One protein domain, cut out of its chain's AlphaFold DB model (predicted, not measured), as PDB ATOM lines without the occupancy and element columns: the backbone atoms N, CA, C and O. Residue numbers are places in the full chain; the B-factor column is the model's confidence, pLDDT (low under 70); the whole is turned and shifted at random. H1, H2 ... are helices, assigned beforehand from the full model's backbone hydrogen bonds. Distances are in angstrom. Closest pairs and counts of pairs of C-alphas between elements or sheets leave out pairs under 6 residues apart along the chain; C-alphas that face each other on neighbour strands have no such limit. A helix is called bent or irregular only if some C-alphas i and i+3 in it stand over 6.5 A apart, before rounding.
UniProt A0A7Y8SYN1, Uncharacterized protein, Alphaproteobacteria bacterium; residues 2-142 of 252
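AT A GLANCE: This is residues 2 to 142 of the 252 residues of an uncharacterized protein of Alphaproteobacteria bacterium (UniProt A0A7Y8SYN1). What shape do these atoms make? Two long helical hairpins, H1 with H2 and H3 with H4, lie lengthwise together: H4 packs on H1, and H3 lies on the far side of H4. The short H5 sits at one end, by the start of H1. What is it made of? The printed part has 141 residues with five named helices, H1, H2, H3, H4 and H5 along the chain, and no named strand; the class is all helix. How large is its outline? It is elongated, 48 by 30 by 27 A, and only just compact, close to loose, with a radius of gyration of the C-alphas of 16.8 A.

IN THESE COORDINATES: Where does the first hairpin run? H1 spans residues 11 to 32, 30.3 A, from C-alpha 11 at (95.503, 121.664, 93.209); H2 spans residues 35 to 59, 36.1 A. H1 has a kink of 48 degrees near residue 26 and is irregular, with C-alphas 28 and 31 lying 7.8 A apart. Where do the other helices run? H3 spans residues 69 to 91, 32.1 A, from C-alpha 69 at (116.885, 128.443, 78.854), and H4 spans residues 99 to 117, 26.9 A. H5 spans residues 125 to 132 and ends at C-alpha 132 at (107.859, 126.216, 99.074).

HOW THE PARTS SIT: What does the hub touch? H4 is the hub: it touches H1 at a shallow tilt of 10 degrees, opposite ways, closest at the C-alphas of Thr 23 and Pro 101, 5.2 A. It touches H3 at 4 degrees, shallow and opposite ways, closest at the C-alphas of Ala 75 and Val 114, 4.8 A. H2 residues 35 to 42 alone only just touch H4, with 3 pairs of C-alphas within 8 A, the closest those of Leu 35 and Val 100, 7.8 A. How do the others stand? H1, H2 and H4 form a bundle, three helices side by side; H1 and H2 touch, closest at the C-alphas of Gly 15 and Ile 49, 6.1 A. H1 and H3 are apart; H1 and H5 are close but not clearly touching, and H2 and H5 are near each other. Are the helix backbones in order? Each O i to N i+4 pair is within hydrogen-bond range in H2, H3, H4 and H5, and 16 of 18 are in H1.

THE WHOLE: How far does it reach? The two C-alphas farthest apart, those of Thr 34 and Glu 142, are 50.5 A apart. Are there cuts or long links? The printed part has no cut; the link from H1 to H2 is tight, and the others are short. Where is confidence low? The mean pLDDT of the printed part is 83.6, with residues under 70 at 2, 30 to 31, 89, 91 to 98 and 137 to 142.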
ATOM      1  N   LEU A   2     105.576 111.650  90.211       66.62
ATOM      2  CA  LEU A   2     104.222 111.535  89.651       66.62
ATOM      3  C   LEU A   2     103.251 111.125  90.764       66.62
ATOM      4  O   LEU A   2     103.599 110.201  91.504       66.62
ATOM      5  N   PRO A   3     102.100 111.803  90.908       71.81
ATOM      6  CA  PRO A   3     101.112 111.456  91.925       71.81
ATOM      7  C   PRO A   3     100.534 110.066  91.631       71.81
ATOM      8  O   PRO A   3     100.186 109.772  90.492       71.81
ATOM      9  N   LYS A   4     100.443 109.202  92.644       74.44
ATOM     10  CA  LYS A   4      99.899 107.835  92.526       74.44
ATOM     11  C   LYS A   4      98.426 107.744  92.913       74.44
ATOM     12  O   LYS A   4      97.804 106.706  92.707       74.44
ATOM     13  N   SER A   5      97.879 108.803  93.495       80.75
ATOM     14  CA  SER A   5      96.502 108.887  93.969       80.75
ATOM     15  C   SER A   5      95.958 110.301  93.765       80.75
ATOM     16  O   SER A   5      96.720 111.254  93.594       80.75
ATOM     17  N   TRP A   6      94.631 110.454  93.783       80.12
ATOM     18  CA  TRP A   6      93.987 111.767  93.662       80.12
ATOM     19  C   TRP A   6      94.413 112.731  94.778       80.12
ATOM     20  O   TRP A   6      94.620 113.919  94.539       80.12
ATOM     21  N   SER A   7      94.586 112.239  96.007       88.75
ATOM     22  CA  SER A   7      95.015 113.059  97.146       88.75
ATOM     23  C   SER A   7      96.431 113.615  96.971       88.75
ATOM     24  O   SER A   7      96.685 114.732  97.409       88.75
ATOM     25  N   GLU A   8      97.315 112.900  96.270       86.31
ATOM     26  CA  GLU A   8      98.696 113.326  95.998       86.31
ATOM     27  C   GLU A   8      98.822 114.389  94.896       86.31
ATOM     28  O   GLU A   8      99.880 115.013  94.758       86.31
ATOM     29  N   GLN A   9      97.783 114.588  94.082       87.88
ATOM     30  CA  GLN A   9      97.805 115.575  93.003       87.88
ATOM     31  C   GLN A   9      97.786 117.001  93.556       87.88
ATOM     32  O   GLN A   9      97.035 117.305  94.490       87.88
ATOM     33  N   ALA A  10      98.572 117.886  92.937       91.00
ATOM     34  CA  ALA A  10      98.518 119.307  93.266       91.00
ATOM     35  C   ALA A  10      97.159 119.901  92.865       91.00
ATOM     36  O   ALA A  10      96.470 119.381  91.979       91.00
ATOM     37  N   PHE A  11      96.780 121.011  93.496       94.88
ATOM     38  CA  PHE A  11      95.503 121.664  93.209       94.88
ATOM     39  C   PHE A  11      95.396 122.118  91.756       94.88
ATOM     40  O   PHE A  11      94.351 121.931  91.149       94.88
ATOM     41  N   GLU A  12      96.468 122.639  91.171       92.06
ATOM     42  CA  GLU A  12      96.474 123.115  89.789       92.06
ATOM     43  C   GLU A  12      96.229 121.977  88.806       92.06
ATOM     44  O   GLU A  12      95.513 122.154  87.825       92.06
ATOM     45  N   TYR A  13      96.765 120.788  89.088       90.56
ATOM     46  CA  TYR A  13      96.519 119.622  88.249       90.56
ATOM     47  C   TYR A  13      95.081 119.103  88.384       90.56
ATOM     48  O   TYR A  13      94.486 118.691  87.389       90.56
ATOM     49  N   LYS A  14      94.488 119.180  89.584       91.19
ATOM     50  CA  LYS A  14      93.053 118.910  89.785       91.19
ATOM     51  C   LYS A  14      92.184 119.944  89.070       91.19
ATOM     52  O   LYS A  14      91.221 119.573  88.413       91.19
ATOM     53  N   GLY A  15      92.547 121.223  89.162       92.69
ATOM     54  CA  GLY A  15      91.875 122.325  88.475       92.69
ATOM     55  C   GLY A  15      91.926 122.166  86.958       92.69
ATOM     56  O   GLY A  15      90.909 122.321  86.295       92.69
ATOM     57  N   PHE A  16      93.073 121.757  86.411       91.06
ATOM     58  CA  PHE A  16      93.207 121.407  84.997       91.06
ATOM     59  C   PHE A  16      92.306 120.228  84.594       91.06
ATOM     60  O   PHE A  16      91.640 120.295  83.564       91.06
ATOM     61  N   GLN A  17      92.232 119.166  85.403       87.94
ATOM     62  CA  GLN A  17      91.323 118.046  85.132       87.94
ATOM     63  C   GLN A  17      89.853 118.467  85.195       87.94
ATOM     64  O   GLN A  17      89.070 118.045  84.349       87.94
ATOM     65  N   LEU A  18      89.487 119.329  86.151       90.75
ATOM     66  CA  LEU A  18      88.147 119.904  86.245       90.75
ATOM     67  C   LEU A  18      87.819 120.749  85.009       90.75
ATOM     68  O   LEU A  18      86.774 120.545  84.404       90.75
ATOM     69  N   TRP A  19      88.727 121.642  84.603       92.00
ATOM     70  CA  TRP A  19      88.612 122.425  83.371       92.00
ATOM     71  C   TRP A  19      88.369 121.529  82.160       92.00
ATOM     72  O   TRP A  19      87.399 121.709  81.430       92.00
ATOM     73  N   HIS A  20      89.233 120.534  81.965       87.50
ATOM     74  CA  HIS A  20      89.150 119.653  80.811       87.50
ATOM     75  C   HIS A  20      87.877 118.797  80.827       87.50
ATOM     76  O   HIS A  20      87.225 118.657  79.795       87.50
ATOM     77  N   GLY A  21      87.482 118.285  81.996       85.12
ATOM     78  CA  GLY A  21      86.235 117.544  82.171       85.12
ATOM     79  C   GLY A  21      85.003 118.389  81.845       85.12
ATOM     80  O   GLY A  21      84.152 117.943  81.082       85.12
ATOM     81  N   MET A  22      84.938 119.629  82.339       87.69
ATOM     82  CA  MET A  22      83.840 120.555  82.020       87.69
ATOM     83  C   MET A  22      83.788 120.890  80.533       87.69
ATOM     84  O   MET A  22      82.713 120.955  79.945       87.69
ATOM     85  N   THR A  23      84.947 121.017  79.894       88.38
ATOM     86  CA  THR A  23      85.007 121.192  78.449       88.38
ATOM     87  C   THR A  23      84.436 120.010  77.676       88.38
ATOM     88  O   THR A  23      83.742 120.224  76.688       88.38
ATOM     89  N   MET A  24      84.669 118.774  78.118       82.31
ATOM     90  CA  MET A  24      84.042 117.606  77.489       82.31
ATOM     91  C   MET A  24      82.521 117.613  77.677       82.31
ATOM     92  O   MET A  24      81.791 117.285  76.748       82.31
ATOM     93  N   VAL A  25      82.031 118.050  78.842       83.25
ATOM     94  CA  VAL A  25      80.589 118.215  79.086       83.25
ATOM     95  C   VAL A  25      79.992 119.249  78.130       83.25
ATOM     96  O   VAL A  25      78.991 118.961  77.483       83.25
ATOM     97  N   PHE A  26      80.615 120.419  77.965       84.31
ATOM     98  CA  PHE A  26      80.147 121.412  76.993       84.31
ATOM     99  C   PHE A  26      80.318 120.975  75.542       84.31
ATOM    100  O   PHE A  26      79.533 121.385  74.701       84.31
ATOM    101  N   LEU A  27      81.282 120.121  75.222       79.62
ATOM    102  CA  LEU A  27      81.364 119.564  73.877       79.62
ATOM    103  C   LEU A  27      80.152 118.666  73.563       79.62
ATOM    104  O   LEU A  27      79.690 118.647  72.429       79.62
ATOM    105  N   ILE A  28      79.629 117.950  74.563       75.94
ATOM    106  CA  ILE A  28      78.478 117.043  74.413       75.94
ATOM    107  C   ILE A  28      77.143 117.800  74.482       75.94
ATOM    108  O   ILE A  28      76.244 117.517  73.701       75.94
ATOM    109  N   PHE A  29      77.007 118.748  75.413       76.69
ATOM    110  CA  PHE A  29      75.733 119.415  75.726       76.69
ATOM    111  C   PHE A  29      75.693 120.901  75.339       76.69
ATOM    112  O   PHE A  29      74.700 121.584  75.577       76.69
ATOM    113  N   GLY A  30      76.776 121.442  74.784       67.19
ATOM    114  CA  GLY A  30      76.928 122.878  74.545       67.19
ATOM    115  C   GLY A  30      76.072 123.429  73.413       67.19
ATOM    116  O   GLY A  30      75.949 124.646  73.327       67.19
ATOM    117  N   SER A  31      75.442 122.585  72.585       66.88
ATOM    118  CA  SER A  31      74.428 123.034  71.616       66.88
ATOM    119  C   SER A  31      73.249 123.732  72.296       66.88
ATOM    120  O   SER A  31      72.654 124.630  71.712       66.88
ATOM    121  N   GLU A  32      72.962 123.372  73.549       75.62
ATOM    122  CA  GLU A  32      71.869 123.938  74.343       75.62
ATOM    123  C   GLU A  32      72.274 125.216  75.099       75.62
ATOM    124  O   GLU A  32      71.443 125.865  75.734       75.62
ATOM    125  N   ILE A  33      73.562 125.581  75.081       78.75
ATOM    126  CA  ILE A  33      74.111 126.682  75.879       78.75
ATOM    127  C   ILE A  33      74.645 127.759  74.944       78.75
ATOM    128  O   ILE A  33      75.547 127.522  74.142       78.75
ATOM    129  N   THR A  34      74.138 128.983  75.090       82.06
ATOM    130  CA  THR A  34      74.588 130.103  74.260       82.06
ATOM    131  C   THR A  34      76.066 130.423  74.495       82.06
ATOM    132  O   THR A  34      76.602 130.264  75.595       82.06
ATOM    133  N   LEU A  35      76.732 130.929  73.455       81.56
ATOM    134  CA  LEU A  35      78.150 131.288  73.507       81.56
ATOM    135  C   LEU A  35      78.517 132.208  74.692       81.56
ATOM    136  O   LEU A  35      79.489 131.894  75.383       81.56
ATOM    137  N   PRO A  36      77.765 133.290  74.998       86.06
ATOM    138  CA  PRO A  36      78.070 134.131  76.154       86.06
ATOM    139  C   PRO A  36      78.118 133.344  77.466       86.06
ATOM    140  O   PRO A  36      79.049 133.525  78.245       86.06
ATOM    141  N   TRP A  37      77.180 132.417  77.686       86.94
ATOM    142  CA  TRP A  37      77.156 131.592  78.894       86.94
ATOM    143  C   TRP A  37      78.344 130.636  78.977       86.94
ATOM    144  O   TRP A  37      78.946 130.518  80.046       86.94
ATOM    145  N   GLN A  38      78.727 130.004  77.864       86.75
ATOM    146  CA  GLN A  38      79.918 129.152  77.827       86.75
ATOM    147  C   GLN A  38      81.177 129.952  78.191       86.75
ATOM    148  O   GLN A  38      81.945 129.541  79.063       86.75
ATOM    149  N   LEU A  39      81.369 131.126  77.578       88.56
ATOM    150  CA  LEU A  39      82.522 131.993  77.842       88.56
ATOM    151  C   LEU A  39      82.537 132.513  79.285       88.56
ATOM    152  O   LEU A  39      83.585 132.478  79.930       88.56
ATOM    153  N   SER A  40      81.390 132.944  79.815       92.19
ATOM    154  CA  SER A  40      81.266 133.371  81.212       92.19
ATOM    155  C   SER A  40      81.601 132.243  82.185       92.19
ATOM    156  O   SER A  40      82.317 132.478  83.160       92.19
ATOM    157  N   PHE A  41      81.150 131.015  81.912       92.44
ATOM    158  CA  PHE A  41      81.484 129.856  82.736       92.44
ATOM    159  C   PHE A  41      82.987 129.576  82.727       92.44
ATOM    160  O   PHE A  41      83.596 129.425  83.787       92.44
ATOM    161  N   TYR A  42      83.610 129.554  81.545       93.00
ATOM    162  CA  TYR A  42      85.053 129.360  81.438       93.00
ATOM    163  C   TYR A  42      85.841 130.459  82.147       93.00
ATOM    164  O   TYR A  42      86.782 130.156  82.880       93.00
ATOM    165  N   ALA A  43      85.450 131.722  81.986       94.44
ATOM    166  CA  ALA A  43      86.086 132.835  82.679       94.44
ATOM    167  C   ALA A  43      85.971 132.684  84.204       94.44
ATOM    168  O   ALA A  43      86.976 132.788  84.907       94.44
ATOM    169  N   ALA A  44      84.779 132.360  84.716       96.25
ATOM    170  CA  ALA A  44      84.554 132.138  86.142       96.25
ATOM    171  C   ALA A  44      85.380 130.960  86.683       96.25
ATOM    172  O   ALA A  44      86.001 131.074  87.741       96.25
ATOM    173  N   LEU A  45      85.447 129.850  85.942       95.44
ATOM    174  CA  LEU A  45      86.232 128.679  86.325       95.44
ATOM    175  C   LEU A  45      87.738 128.981  86.332       95.44
ATOM    176  O   LEU A  45      88.423 128.649  87.301       95.44
ATOM    177  N   ALA A  46      88.251 129.641  85.289       95.06
ATOM    178  CA  ALA A  46      89.650 130.055  85.206       95.06
ATOM    179  C   ALA A  46      90.022 131.001  86.354       95.06
ATOM    180  O   ALA A  46      91.039 130.787  87.015       95.06
ATOM    181  N   LEU A  47      89.181 132.005  86.626       96.75
ATOM    182  CA  LEU A  47      89.373 132.940  87.732       96.75
ATOM    183  C   LEU A  47      89.359 132.216  89.078       96.75
ATOM    184  O   LEU A  47      90.278 132.403  89.864       96.75
ATOM    185  N   GLY A  48      88.389 131.333  89.329       97.06
ATOM    186  CA  GLY A  48      88.317 130.568  90.575       97.06
ATOM    187  C   GLY A  48      89.562 129.708  90.816       97.06
ATOM    188  O   GLY A  48      90.145 129.746  91.904       97.06
ATOM    189  N   ILE A  49      90.022 128.985  89.788       95.94
ATOM    190  CA  ILE A  49      91.263 128.202  89.858       95.94
ATOM    191  C   ILE A  49      92.454 129.131  90.121       95.94
ATOM    192  O   ILE A  49      93.238 128.864  91.031       95.94
ATOM    193  N   ALA A  50      92.582 130.233  89.377       95.44
ATOM    194  CA  ALA A  50      93.681 131.181  89.528       95.44
ATOM    195  C   ALA A  50      93.711 131.820  90.925       95.44
ATOM    196  O   ALA A  50      94.760 131.840  91.565       95.44
ATOM    197  N   THR A  51      92.571 132.278  91.445       97.62
ATOM    198  CA  THR A  51      92.460 132.896  92.772       97.62
ATOM    199  C   THR A  51      92.875 131.928  93.876       97.62
ATOM    200  O   THR A  51      93.687 132.286  94.730       97.62
ATOM    201  N   ILE A  52      92.377 130.687  93.857       97.12
ATOM    202  CA  ILE A  52      92.745 129.681  94.865       97.12
ATOM    203  C   ILE A  52      94.228 129.308  94.735       97.12
ATOM    204  O   ILE A  52      94.928 129.186  95.742       97.12
ATOM    205  N   ALA A  53      94.732 129.172  93.508       95.62
ATOM    206  CA  ALA A  53      96.135 128.880  93.237       95.62
ATOM    207  C   ALA A  53      97.060 129.997  93.766       95.62
ATOM    208  O   ALA A  53      98.067 129.711  94.422       95.62
ATOM    209  N   VAL A  54      96.714 131.268  93.539       95.81
ATOM    210  CA  VAL A  54      97.449 132.432  94.062       95.81
ATOM    211  C   VAL A  54      97.402 132.455  95.586       95.81
ATOM    212  O   VAL A  54      98.449 132.539  96.224       95.81
ATOM    213  N   ARG A  55      96.216 132.294  96.180       97.00
ATOM    214  CA  ARG A  55      96.054 132.247  97.637       97.00
ATOM    215  C   ARG A  55      96.925 131.159  98.270       97.00
ATOM    216  O   ARG A  55      97.675 131.455  99.196       97.00
ATOM    217  N   ARG A  56      96.909 129.935  97.726       95.12
ATOM    218  CA  ARG A  56      97.768 128.834  98.196       95.12
ATOM    219  C   ARG A  56      99.257 129.172  98.102       95.12
ATOM    220  O   ARG A  56     100.011 128.819  99.004       95.12
ATOM    221  N   ARG A  57      99.700 129.836  97.028       94.62
ATOM    222  CA  ARG A  57     101.103 130.271  96.889       94.62
ATOM    223  C   ARG A  57     101.488 131.271  97.972       94.62
ATOM    224  O   ARG A  57     102.555 131.119  98.556       94.62
ATOM    225  N   ILE A  58     100.623 132.241  98.261       94.56
ATOM    226  CA  ILE A  58     100.854 133.236  99.316       94.56
ATOM    227  C   ILE A  58     100.921 132.549 100.687       94.56
ATOM    228  O   ILE A  58     101.898 132.726 101.412       94.56
ATOM    229  N   GLU A  59      99.933 131.713 101.017       95.81
ATOM    230  CA  GLU A  59      99.850 131.001 102.303       95.81
ATOM    231  C   GLU A  59     101.064 130.093 102.551       95.81
ATOM    232  O   GLU A  59     101.572 130.016 103.670       95.81
ATOM    233  N   HIS A  60     101.571 129.438 101.504       93.81
ATOM    234  CA  HIS A  60     102.739 128.563 101.591       93.81
ATOM    235  C   HIS A  60     104.074 129.259 101.295       93.81
ATOM    236  O   HIS A  60     105.097 128.581 101.253       93.81
ATOM    237  N   ARG A  61     104.088 130.590 101.124       93.44
ATOM    238  CA  ARG A  61     105.291 131.387 100.810       93.44
ATOM    239  C   ARG A  61     106.062 130.848  99.603       93.44
ATOM    240  O   ARG A  61     107.291 130.792  99.609       93.44
ATOM    241  N   TRP A  62     105.336 130.427  98.572       93.19
ATOM    242  CA  TRP A  62     105.944 129.938  97.343       93.19
ATOM    243  C   TRP A  62     106.811 131.027  96.709       93.19
ATOM    244  O   TRP A  62     106.396 132.180  96.586       93.19
ATOM    245  N   GLN A  63     108.008 130.639  96.279       88.75
ATOM    246  CA  GLN A  63     108.939 131.511  95.579       88.75
ATOM    247  C   GLN A  63     109.275 130.896  94.231       88.75
ATOM    248  O   GLN A  63     109.708 129.744  94.153       88.75
ATOM    249  N   TRP A  64     109.100 131.677  93.168       89.31
ATOM    250  CA  TRP A  64     109.489 131.240  91.838       89.31
ATOM    251  C   TRP A  64     111.011 131.221  91.721       89.31
ATOM    252  O   TRP A  64     111.673 132.245  91.861       89.31
ATOM    253  N   ARG A  65     111.572 130.048  91.435       84.25
ATOM    254  CA  ARG A  65     113.028 129.840  91.346       84.25
ATOM    255  C   ARG A  65     113.627 130.171  89.985       84.25
ATOM    256  O   ARG A  65     114.796 129.884  89.739       84.25
ATOM    257  N   GLY A  66     112.811 130.723  89.093       84.31
ATOM    258  CA  GLY A  66     113.160 130.874  87.693       84.31
ATOM    259  C   GLY A  66     113.287 129.529  86.979       84.31
ATOM    260  O   GLY A  66     113.133 128.439  87.545       84.31
ATOM    261  N   VAL A  67     113.563 129.613  85.684       86.69
ATOM    262  CA  VAL A  67     113.750 128.450  84.822       86.69
ATOM    263  C   VAL A  67     114.954 128.643  83.914       86.69
ATOM    264  O   VAL A  67     115.326 129.764  83.581       86.69
ATOM    265  N   GLY A  68     115.575 127.533  83.519       86.94
ATOM    266  CA  GLY A  68     116.678 127.559  82.570       86.94
ATOM    267  C   GLY A  68     116.206 127.822  81.140       86.94
ATOM    268  O   GLY A  68     115.029 127.676  80.800       86.94
ATOM    269  N   ILE A  69     117.159 128.136  80.263       86.25
ATOM    270  CA  ILE A  69     116.885 128.443  78.854       86.25
ATOM    271  C   ILE A  69     116.185 127.293  78.109       86.25
ATOM    272  O   ILE A  69     115.331 127.526  77.261       86.25
ATOM    273  N   ARG A  70     116.471 126.035  78.480       83.56
ATOM    274  CA  ARG A  70     115.813 124.849  77.903       83.56
ATOM    275  C   ARG A  70     114.311 124.839  78.175       83.56
ATOM    276  O   ARG A  70     113.530 124.491  77.298       83.56
ATOM    277  N   GLN A  71     113.906 125.217  79.383       84.75
ATOM    278  CA  GLN A  71     112.500 125.321  79.754       84.75
ATOM    279  C   GLN A  71     111.831 126.498  79.044       84.75
ATOM    280  O   GLN A  71     110.704 126.351  78.595       84.75
ATOM    281  N   ILE A  72     112.526 127.628  78.880       87.06
ATOM    282  CA  ILE A  72     112.009 128.768  78.108       87.06
ATOM    283  C   ILE A  72     111.722 128.341  76.664       87.06
ATOM    284  O   ILE A  72     110.603 128.521  76.191       87.06
ATOM    285  N   PHE A  73     112.676 127.692  75.989       83.81
ATOM    286  CA  PHE A  73     112.451 127.151  74.645       83.81
ATOM    287  C   PHE A  73     111.331 126.109  74.612       83.81
ATOM    288  O   PHE A  73     110.525 126.116  73.686       83.81
ATOM    289  N   GLY A  74     111.229 125.250  75.630       79.50
ATOM    290  CA  GLY A  74     110.114 124.313  75.761       79.50
ATOM    291  C   GLY A  74     108.759 125.017  75.875       79.50
ATOM    292  O   GLY A  74     107.806 124.623  75.210       79.50
ATOM    293  N   ALA A  75     108.669 126.084  76.671       82.88
ATOM    294  CA  ALA A  75     107.458 126.883  76.823       82.88
ATOM    295  C   ALA A  75     107.087 127.604  75.518       82.88
ATOM    296  O   ALA A  75     105.924 127.569  75.129       82.88
ATOM    297  N   ILE A  76     108.066 128.182  74.812       86.94
ATOM    298  CA  ILE A  76     107.868 128.791  73.486       86.94
ATOM    299  C   ILE A  76     107.379 127.742  72.484       86.94
ATOM    300  O   ILE A  76     106.430 127.999  71.752       86.94
ATOM    301  N   TYR A  77     107.983 126.550  72.476       83.25
ATOM    302  CA  TYR A  77     107.566 125.451  71.609       83.25
ATOM    303  C   TYR A  77     106.111 125.047  71.869       83.25
ATOM    304  O   TYR A  77     105.325 124.987  70.928       83.25
ATOM    305  N   PHE A  78     105.725 124.823  73.131       80.81
ATOM    306  CA  PHE A  78     104.339 124.491  73.465       80.81
ATOM    307  C   PHE A  78     103.388 125.625  73.096       80.81
ATOM    308  O   PHE A  78     102.369 125.373  72.458       80.81
ATOM    309  N   LEU A  79     103.731 126.868  73.436       87.75
ATOM    310  CA  LEU A  79     102.922 128.027  73.082       87.75
ATOM    311  C   LEU A  79     102.725 128.112  71.564       87.75
ATOM    312  O   LEU A  79     101.596 128.275  71.117       87.75
ATOM    313  N   GLY A  80     103.788 127.930  70.777       81.38
ATOM    314  CA  GLY A  80     103.737 127.921  69.317       81.38
ATOM    315  C   GLY A  80     102.877 126.782  68.773       81.38
ATOM    316  O   GLY A  80     101.970 127.031  67.985       81.38
ATOM    317  N   ALA A  81     103.096 125.550  69.236       79.62
ATOM    318  CA  ALA A  81     102.342 124.377  68.797       79.62
ATOM    319  C   ALA A  81     100.837 124.514  69.085       79.62
ATOM    320  O   ALA A  81     100.015 124.306  68.193       79.62
ATOM    321  N   PHE A  82     100.470 124.925  70.302       82.62
ATOM    322  CA  PHE A  82      99.070 125.135  70.672       82.62
ATOM    323  C   PHE A  82      98.461 126.367  69.991       82.62
ATOM    324  O   PHE A  82      97.287 126.322  69.636       82.62
ATOM    325  N   SER A  83      99.239 127.425  69.736       81.12
ATOM    326  CA  SER A  83      98.775 128.595  68.968       81.12
ATOM    327  C   SER A  83      98.492 128.243  67.513       81.12
ATOM    328  O   SER A  83      97.461 128.645  66.988       81.12
ATOM    329  N   VAL A  84      99.361 127.459  66.867       79.56
ATOM    330  CA  VAL A  84      99.125 126.962  65.503       79.56
ATOM    331  C   VAL A  84      97.867 126.101  65.473       79.56
ATOM    332  O   VAL A  84      97.012 126.298  64.617       79.56
ATOM    333  N   PHE A  85      97.712 125.192  66.436       74.12
ATOM    334  CA  PHE A  85      96.535 124.332  66.509       74.12
ATOM    335  C   PHE A  85      95.242 125.132  66.735       74.12
ATOM    336  O   PHE A  85      94.255 124.924  66.031       74.12
ATOM    337  N   ALA A  86      95.263 126.110  67.644       76.00
ATOM    338  CA  ALA A  86      94.147 127.026  67.852       76.00
ATOM    339  C   ALA A  86      93.850 127.855  66.594       76.00
ATOM    340  O   ALA A  86      92.691 127.981  66.212       76.00
ATOM    341  N   ALA A  87      94.873 128.364  65.903       75.62
ATOM    342  CA  ALA A  87      94.713 129.124  64.667       75.62
ATOM    343  C   ALA A  87      94.086 128.289  63.540       75.62
ATOM    344  O   ALA A  87      93.257 128.809  62.800       75.62
ATOM    345  N   LEU A  88      94.426 127.000  63.423       71.25
ATOM    346  CA  LEU A  88      93.802 126.093  62.452       71.25
ATOM    347  C   LEU A  88      92.304 125.893  62.728       71.25
ATOM    348  O   LEU A  88      91.506 125.854  61.790       71.25
ATOM    349  N   ILE A  89      91.911 125.833  64.001       68.62
ATOM    350  CA  ILE A  89      90.503 125.711  64.407       68.62
ATOM    351  C   ILE A  89      89.757 127.039  64.236       68.62
ATOM    352  O   ILE A  89      88.639 127.068  63.740       68.62
ATOM    353  N   ILE A  90      90.384 128.166  64.574       70.19
ATOM    354  CA  ILE A  90      89.786 129.498  64.400       70.19
ATOM    355  C   ILE A  90      89.586 129.812  62.909       70.19
ATOM    356  O   ILE A  90      88.526 130.298  62.512       70.19
ATOM    357  N   LYS A  91      90.582 129.494  62.066       64.94
ATOM    358  CA  LYS A  91      90.520 129.685  60.608       64.94
ATOM    359  C   LYS A  91      89.411 128.852  59.959       64.94
ATOM    360  O   LYS A  91      88.915 129.241  58.908       64.94
ATOM    361  N   SER A  92      89.000 127.742  60.570       58.03
ATOM    362  CA  SER A  92      87.933 126.876  60.054       58.03
ATOM    363  C   SER A  92      86.503 127.335  60.413       58.03
ATOM    364  O   SER A  92      85.571 126.587  60.159       58.03
ATOM    365  N   ASN A  93      86.325 128.597  60.845       58.03
ATOM    366  CA  ASN A  93      85.083 129.328  61.194       58.03
ATOM    367  C   ASN A  93      84.786 129.411  62.702       58.03
ATOM    368  O   ASN A  93      83.965 128.675  63.248       58.03
ATOM    369  N   TYR A  94      85.390 130.417  63.344       52.38
ATOM    370  CA  TYR A  94      85.209 130.813  64.750       52.38
ATOM    371  C   TYR A  94      83.762 131.138  65.183       52.38
ATOM    372  O   TYR A  94      83.486 131.198  66.379       52.38
ATOM    373  N   GLU A  95      82.842 131.356  64.241       53.81
ATOM    374  CA  GLU A  95      81.448 131.734  64.528       53.81
ATOM    375  C   GLU A  95      80.591 130.549  64.998       53.81
ATOM    376  O   GLU A  95      79.476 130.730  65.485       53.81
ATOM    377  N   ARG A  96      81.107 129.321  64.885       62.53
ATOM    378  CA  ARG A  96      80.372 128.105  65.240       62.53
ATOM    379  C   ARG A  96      80.618 127.722  66.693       62.53
ATOM    380  O   ARG A  96      81.710 127.310  67.084       62.53
ATOM    381  N   VAL A  97      79.551 127.799  67.486       58.00
ATOM    382  CA  VAL A  97      79.545 127.569  68.942       58.00
ATOM    383  C   VAL A  97      80.077 126.178  69.327       58.00
ATOM    384  O   VAL A  97      80.671 126.028  70.392       58.00
ATOM    385  N   ILE A  98      79.964 125.174  68.446       63.84
ATOM    386  CA  ILE A  98      80.436 123.798  68.700       63.84
ATOM    387  C   ILE A  98      81.962 123.699  68.876       63.84
ATOM    388  O   ILE A  98      82.456 122.784  69.534       63.84
ATOM    389  N   PHE A  99      82.723 124.660  68.343       72.75
ATOM    390  CA  PHE A  99      84.183 124.672  68.452       72.75
ATOM    391  C   PHE A  99      84.694 125.362  69.708       72.75
ATOM    392  O   PHE A  99      85.858 125.185  70.063       72.75
ATOM    393  N   VAL A 100      83.854 126.125  70.407       80.38
ATOM    394  CA  VAL A 100      84.282 126.875  71.592       80.38
ATOM    395  C   VAL A 100      84.788 125.940  72.687       80.38
ATOM    396  O   VAL A 100      85.907 126.166  73.151       80.38
ATOM    397  N   PRO A 101      84.097 124.841  73.045       83.44
ATOM    398  CA  PRO A 101      84.646 123.882  73.995       83.44
ATOM    399  C   PRO A 101      85.994 123.327  73.526       83.44
ATOM    400  O   PRO A 101      86.957 123.318  74.286       83.44
ATOM    401  N   LEU A 102      86.132 122.952  72.252       80.12
ATOM    402  CA  LEU A 102      87.394 122.435  71.722       80.12
ATOM    403  C   LEU A 102      88.542 123.451  71.856       80.12
ATOM    404  O   LEU A 102      89.608 123.109  72.374       80.12
ATOM    405  N   ILE A 103      88.312 124.703  71.453       83.25
ATOM    406  CA  ILE A 103      89.273 125.804  71.601       83.25
ATOM    407  C   ILE A 103      89.652 125.965  73.075       83.25
ATOM    408  O   ILE A 103      90.833 126.037  73.406       83.25
ATOM    409  N   MET A 104      88.677 125.937  73.981       88.56
ATOM    410  CA  MET A 104      88.922 126.093  75.413       88.56
ATOM    411  C   MET A 104      89.654 124.894  76.030       88.56
ATOM    412  O   MET A 104      90.476 125.079  76.931       88.56
ATOM    413  N   ALA A 105      89.457 123.670  75.529       87.00
ATOM    414  CA  ALA A 105      90.294 122.521  75.889       87.00
ATOM    415  C   ALA A 105      91.749 122.773  75.490       87.00
ATOM    416  O   ALA A 105      92.639 122.605  76.321       87.00
ATOM    417  N   ILE A 106      91.990 123.203  74.254       85.31
ATOM    418  CA  ILE A 106      93.333 123.459  73.717       85.31
ATOM    419  C   ILE A 106      94.025 124.569  74.495       85.31
ATOM    420  O   ILE A 106      95.175 124.398  74.895       85.31
ATOM    421  N   VAL A 107      93.320 125.670  74.761       89.25
ATOM    422  CA  VAL A 107      93.822 126.776  75.582       89.25
ATOM    423  C   VAL A 107      94.176 126.271  76.977       89.25
ATOM    424  O   VAL A 107      95.306 126.455  77.415       89.25
ATOM    425  N   GLY A 108      93.272 125.559  77.654       91.06
ATOM    426  CA  GLY A 108      93.539 125.033  78.996       91.06
ATOM    427  C   GLY A 108      94.723 124.066  79.048       91.06
ATOM    428  O   GLY A 108      95.572 124.179  79.933       91.06
ATOM    429  N   ILE A 109      94.814 123.142  78.086       88.50
ATOM    430  CA  ILE A 109      95.934 122.200  77.949       88.50
ATOM    431  C   ILE A 109      97.236 122.965  77.694       88.50
ATOM    432  O   ILE A 109      98.213 122.773  78.419       88.50
ATOM    433  N   GLY A 110      97.249 123.857  76.703       87.81
ATOM    434  CA  GLY A 110      98.426 124.631  76.328       87.81
ATOM    435  C   GLY A 110      98.924 125.519  77.460       87.81
ATOM    436  O   GLY A 110     100.099 125.446  77.822       87.81
ATOM    437  N   THR A 111      98.030 126.283  78.092       92.12
ATOM    438  CA  THR A 111      98.351 127.101  79.264       92.12
ATOM    439  C   THR A 111      98.906 126.239  80.394       92.12
ATOM    440  O   THR A 111      99.952 126.576  80.947       92.12
ATOM    441  N   PHE A 112      98.286 125.099  80.713       91.38
ATOM    442  CA  PHE A 112      98.792 124.213  81.761       91.38
ATOM    443  C   PHE A 112     100.208 123.703  81.459       91.38
ATOM    444  O   PHE A 112     101.071 123.762  82.333       91.38
ATOM    445  N   PHE A 113     100.482 123.249  80.232       87.00
ATOM    446  CA  PHE A 113     101.812 122.765  79.846       87.00
ATOM    447  C   PHE A 113     102.869 123.869  79.861       87.00
ATOM    448  O   PHE A 113     103.966 123.643  80.376       87.00
ATOM    449  N   VAL A 114     102.544 125.063  79.359       89.25
ATOM    450  CA  VAL A 114     103.434 126.230  79.428       89.25
ATOM    451  C   VAL A 114     103.767 126.542  80.885       89.25
ATOM    452  O   VAL A 114     104.941 126.581  81.255       89.25
ATOM    453  N   LEU A 115     102.754 126.674  81.745       92.25
ATOM    454  CA  LEU A 115     102.961 126.950  83.165       92.25
ATOM    455  C   LEU A 115     103.723 125.820  83.874       92.25
ATOM    456  O   LEU A 115     104.519 126.085  84.773       92.25
ATOM    457  N   PHE A 116     103.511 124.564  83.479       89.06
ATOM    458  CA  PHE A 116     104.200 123.409  84.051       89.06
ATOM    459  C   PHE A 116     105.689 123.421  83.696       89.06
ATOM    460  O   PHE A 116     106.540 123.231  84.567       89.06
ATOM    461  N   VAL A 117     106.025 123.705  82.435       86.25
ATOM    462  CA  VAL A 117     107.416 123.839  81.978       86.25
ATOM    463  C   VAL A 117     108.104 125.032  82.644       86.25
ATOM    464  O   VAL A 117     109.263 124.918  83.050       86.25
ATOM    465  N   LEU A 118     107.379 126.138  82.842       88.44
ATOM    466  CA  LEU A 118     107.846 127.319  83.577       88.44
ATOM    467  C   LEU A 118     107.925 127.114  85.104       88.44
ATOM    468  O   LEU A 118     108.287 128.043  85.827       88.44
ATOM    469  N   ARG A 119     107.609 125.907  85.604       87.62
ATOM    470  CA  ARG A 119     107.554 125.559  87.037       87.62
ATOM    471  C   ARG A 119     106.609 126.440  87.854       87.62
ATOM    472  O   ARG A 119     106.785 126.607  89.054       87.62
ATOM    473  N   ILE A 120     105.595 127.000  87.206       90.94
ATOM    474  CA  ILE A 120     104.560 127.780  87.875       90.94
ATOM    475  C   ILE A 120     103.516 126.837  88.468       90.94
ATOM    476  O   ILE A 120     103.051 127.095  89.571       90.94
ATOM    477  N   VAL A 121     103.170 125.742  87.782       92.19
ATOM    478  CA  VAL A 121     102.213 124.728  88.268       92.19
ATOM    479  C   VAL A 121     102.870 123.363  88.449       92.19
ATOM    480  O   VAL A 121     103.861 123.034  87.794       92.19
ATOM    481  N   HIS A 122     102.286 122.537  89.319       89.06
ATOM    482  CA  HIS A 122     102.851 121.247  89.716       89.06
ATOM    483  C   HIS A 122     101.859 120.115  89.473       89.06
ATOM    484  O   HIS A 122     100.649 120.297  89.527       89.06
ATOM    485  N   LEU A 123     102.379 118.910  89.234       86.75
ATOM    486  CA  LEU A 123     101.550 117.702  89.115       86.75
ATOM    487  C   LEU A 123     101.229 117.076  90.480       86.75
ATOM    488  O   LEU A 123     100.185 116.453  90.644       86.75
ATOM    489  N   SER A 124     102.119 117.228  91.466       88.62
ATOM    490  CA  SER A 124     101.981 116.620  92.798       88.62
ATOM    491  C   SER A 124     102.132 117.658  93.900       88.62
ATOM    492  O   SER A 124     102.982 118.546  93.800       88.62
ATOM    493  N   ASP A 125     101.346 117.509  94.964       89.81
ATOM    494  CA  ASP A 125     101.337 118.428  96.107       89.81
ATOM    495  C   ASP A 125     102.681 118.374  96.863       89.81
ATOM    496  O   ASP A 125     103.173 119.385  97.358       89.81
ATOM    497  N   VAL A 126     103.344 117.209  96.853       87.88
ATOM    498  CA  VAL A 126     104.703 117.021  97.390       87.88
ATOM    499  C   VAL A 126     105.723 117.897  96.661       87.88
ATOM    500  O   VAL A 126     106.553 118.534  97.303       87.88
ATOM    501  N   ALA A 127     105.662 117.964  95.326       85.88
ATOM    502  CA  ALA A 127     106.585 118.796  94.553       85.88
ATOM    503  C   ALA A 127     106.365 120.292  94.820       85.88
ATOM    504  O   ALA A 127     107.337 121.026  94.972       85.88
ATOM    505  N   PHE A 128     105.103 120.717  94.929       90.50
ATOM    506  CA  PHE A 128     104.749 122.088  95.295       90.50
ATOM    507  C   PHE A 128     105.298 122.461  96.682       90.50
ATOM    508  O   PHE A 128     105.972 123.479  96.840       90.50
ATOM    509  N   ARG A 129     105.076 121.608  97.691       90.25
ATOM    510  CA  ARG A 129     105.544 121.848  99.068       90.25
ATOM    511  C   ARG A 129     107.064 121.844  99.187       90.25
ATOM    512  O   ARG A 129     107.602 122.661  99.924       90.25
ATOM    513  N   ALA A 130     107.750 120.966  98.460       86.69
ATOM    514  CA  ALA A 130     109.210 120.941  98.443       86.69
ATOM    515  C   ALA A 130     109.798 122.253  97.902       86.69
ATOM    516  O   ALA A 130     110.757 122.772  98.467       86.69
ATOM    517  N   GLU A 131     109.190 122.826  96.859       86.88
ATOM    518  CA  GLU A 131     109.609 124.132  96.345       86.88
ATOM    519  C   GLU A 131     109.349 125.260  97.353       86.88
ATOM    520  O   GLU A 131     110.239 126.074  97.589       86.88
ATOM    521  N   CYS A 132     108.181 125.260  98.007       89.00
ATOM    522  CA  CYS A 132     107.859 126.216  99.074       89.00
ATOM    523  C   CYS A 132     108.838 126.130 100.258       89.00
ATOM    524  O   CYS A 132     109.189 127.142 100.854       89.00
ATOM    525  N   ALA A 133     109.303 124.924 100.587       87.44
ATOM    526  CA  ALA A 133     110.243 124.680 101.677       87.44
ATOM    527  C   ALA A 133     111.697 125.046 101.335       87.44
ATOM    528  O   ALA A 133     112.595 124.791 102.133       87.44
ATOM    529  N   GLY A 134     111.969 125.585 100.145       82.62
ATOM    530  CA  GLY A 134     113.339 125.899  99.766       82.62
ATOM    531  C   GLY A 134     114.181 124.661  99.411       82.62
ATOM    532  O   GLY A 134     115.372 124.797  99.128       82.62
ATOM    533  N   MET A 135     113.596 123.463  99.332       78.38
ATOM    534  CA  MET A 135     114.343 122.238  99.024       78.38
ATOM    535  C   MET A 135     114.765 122.217  97.556       78.38
ATOM    536  O   MET A 135     113.994 122.680  96.714       78.38
ATOM    537  N   PRO A 136     115.955 121.697  97.201       71.44
ATOM    538  CA  PRO A 136     116.342 121.534  95.802       71.44
ATOM    539  C   PRO A 136     115.254 120.766  95.032       71.44
ATOM    540  O   PRO A 136     114.491 120.009  95.642       71.44
ATOM    541  N   PRO A 137     115.133 120.974  93.705       67.94
ATOM    542  CA  PRO A 137     114.173 120.227  92.906       67.94
ATOM    543  C   PRO A 137     114.327 118.747  93.228       67.94
ATOM    544  O   PRO A 137     115.442 118.243  93.139       67.94
ATOM    545  N   ILE A 138     113.238 118.082  93.631       65.25
ATOM    546  CA  ILE A 138     113.274 116.653  93.948       65.25
ATOM    547  C   ILE A 138     113.805 115.944  92.702       65.25
ATOM    548  O   ILE A 138     113.067 115.794  91.717       65.25
ATOM    549  N   GLU A 139     115.084 115.558  92.730       58.38
ATOM    550  CA  GLU A 139     115.669 114.718  91.701       58.38
ATOM    551  C   GLU A 139     114.790 113.482  91.625       58.38
ATOM    552  O   GLU A 139     114.369 112.932  92.648       58.38
ATOM    553  N   ARG A 140     114.380 113.113  90.407       58.41
ATOM    554  CA  ARG A 140     113.555 111.918  90.252       58.41
ATOM    555  C   ARG A 140     114.402 110.777  90.816       58.41
ATOM    556  O   ARG A 140     115.457 110.536  90.235       58.41
ATOM    557  N   PRO A 141     113.978 110.104  91.905       55.22
ATOM    558  CA  PRO A 141     114.719 108.949  92.383       55.22
ATOM    559  C   PRO A 141     114.863 107.989  91.208       55.22
ATOM    560  O   PRO A 141     113.924 107.882  90.403       55.22
ATOM    561  N   GLU A 142     116.033 107.361  91.091       56.00
ATOM    562  CA  GLU A 142     116.325 106.394  90.040       56.00
ATOM    563  C   GLU A 142     115.163 105.399  89.999       56.00
ATOM    564  O   GLU A 142     114.887 104.681  90.965       56.00
TER     565      GLU A 142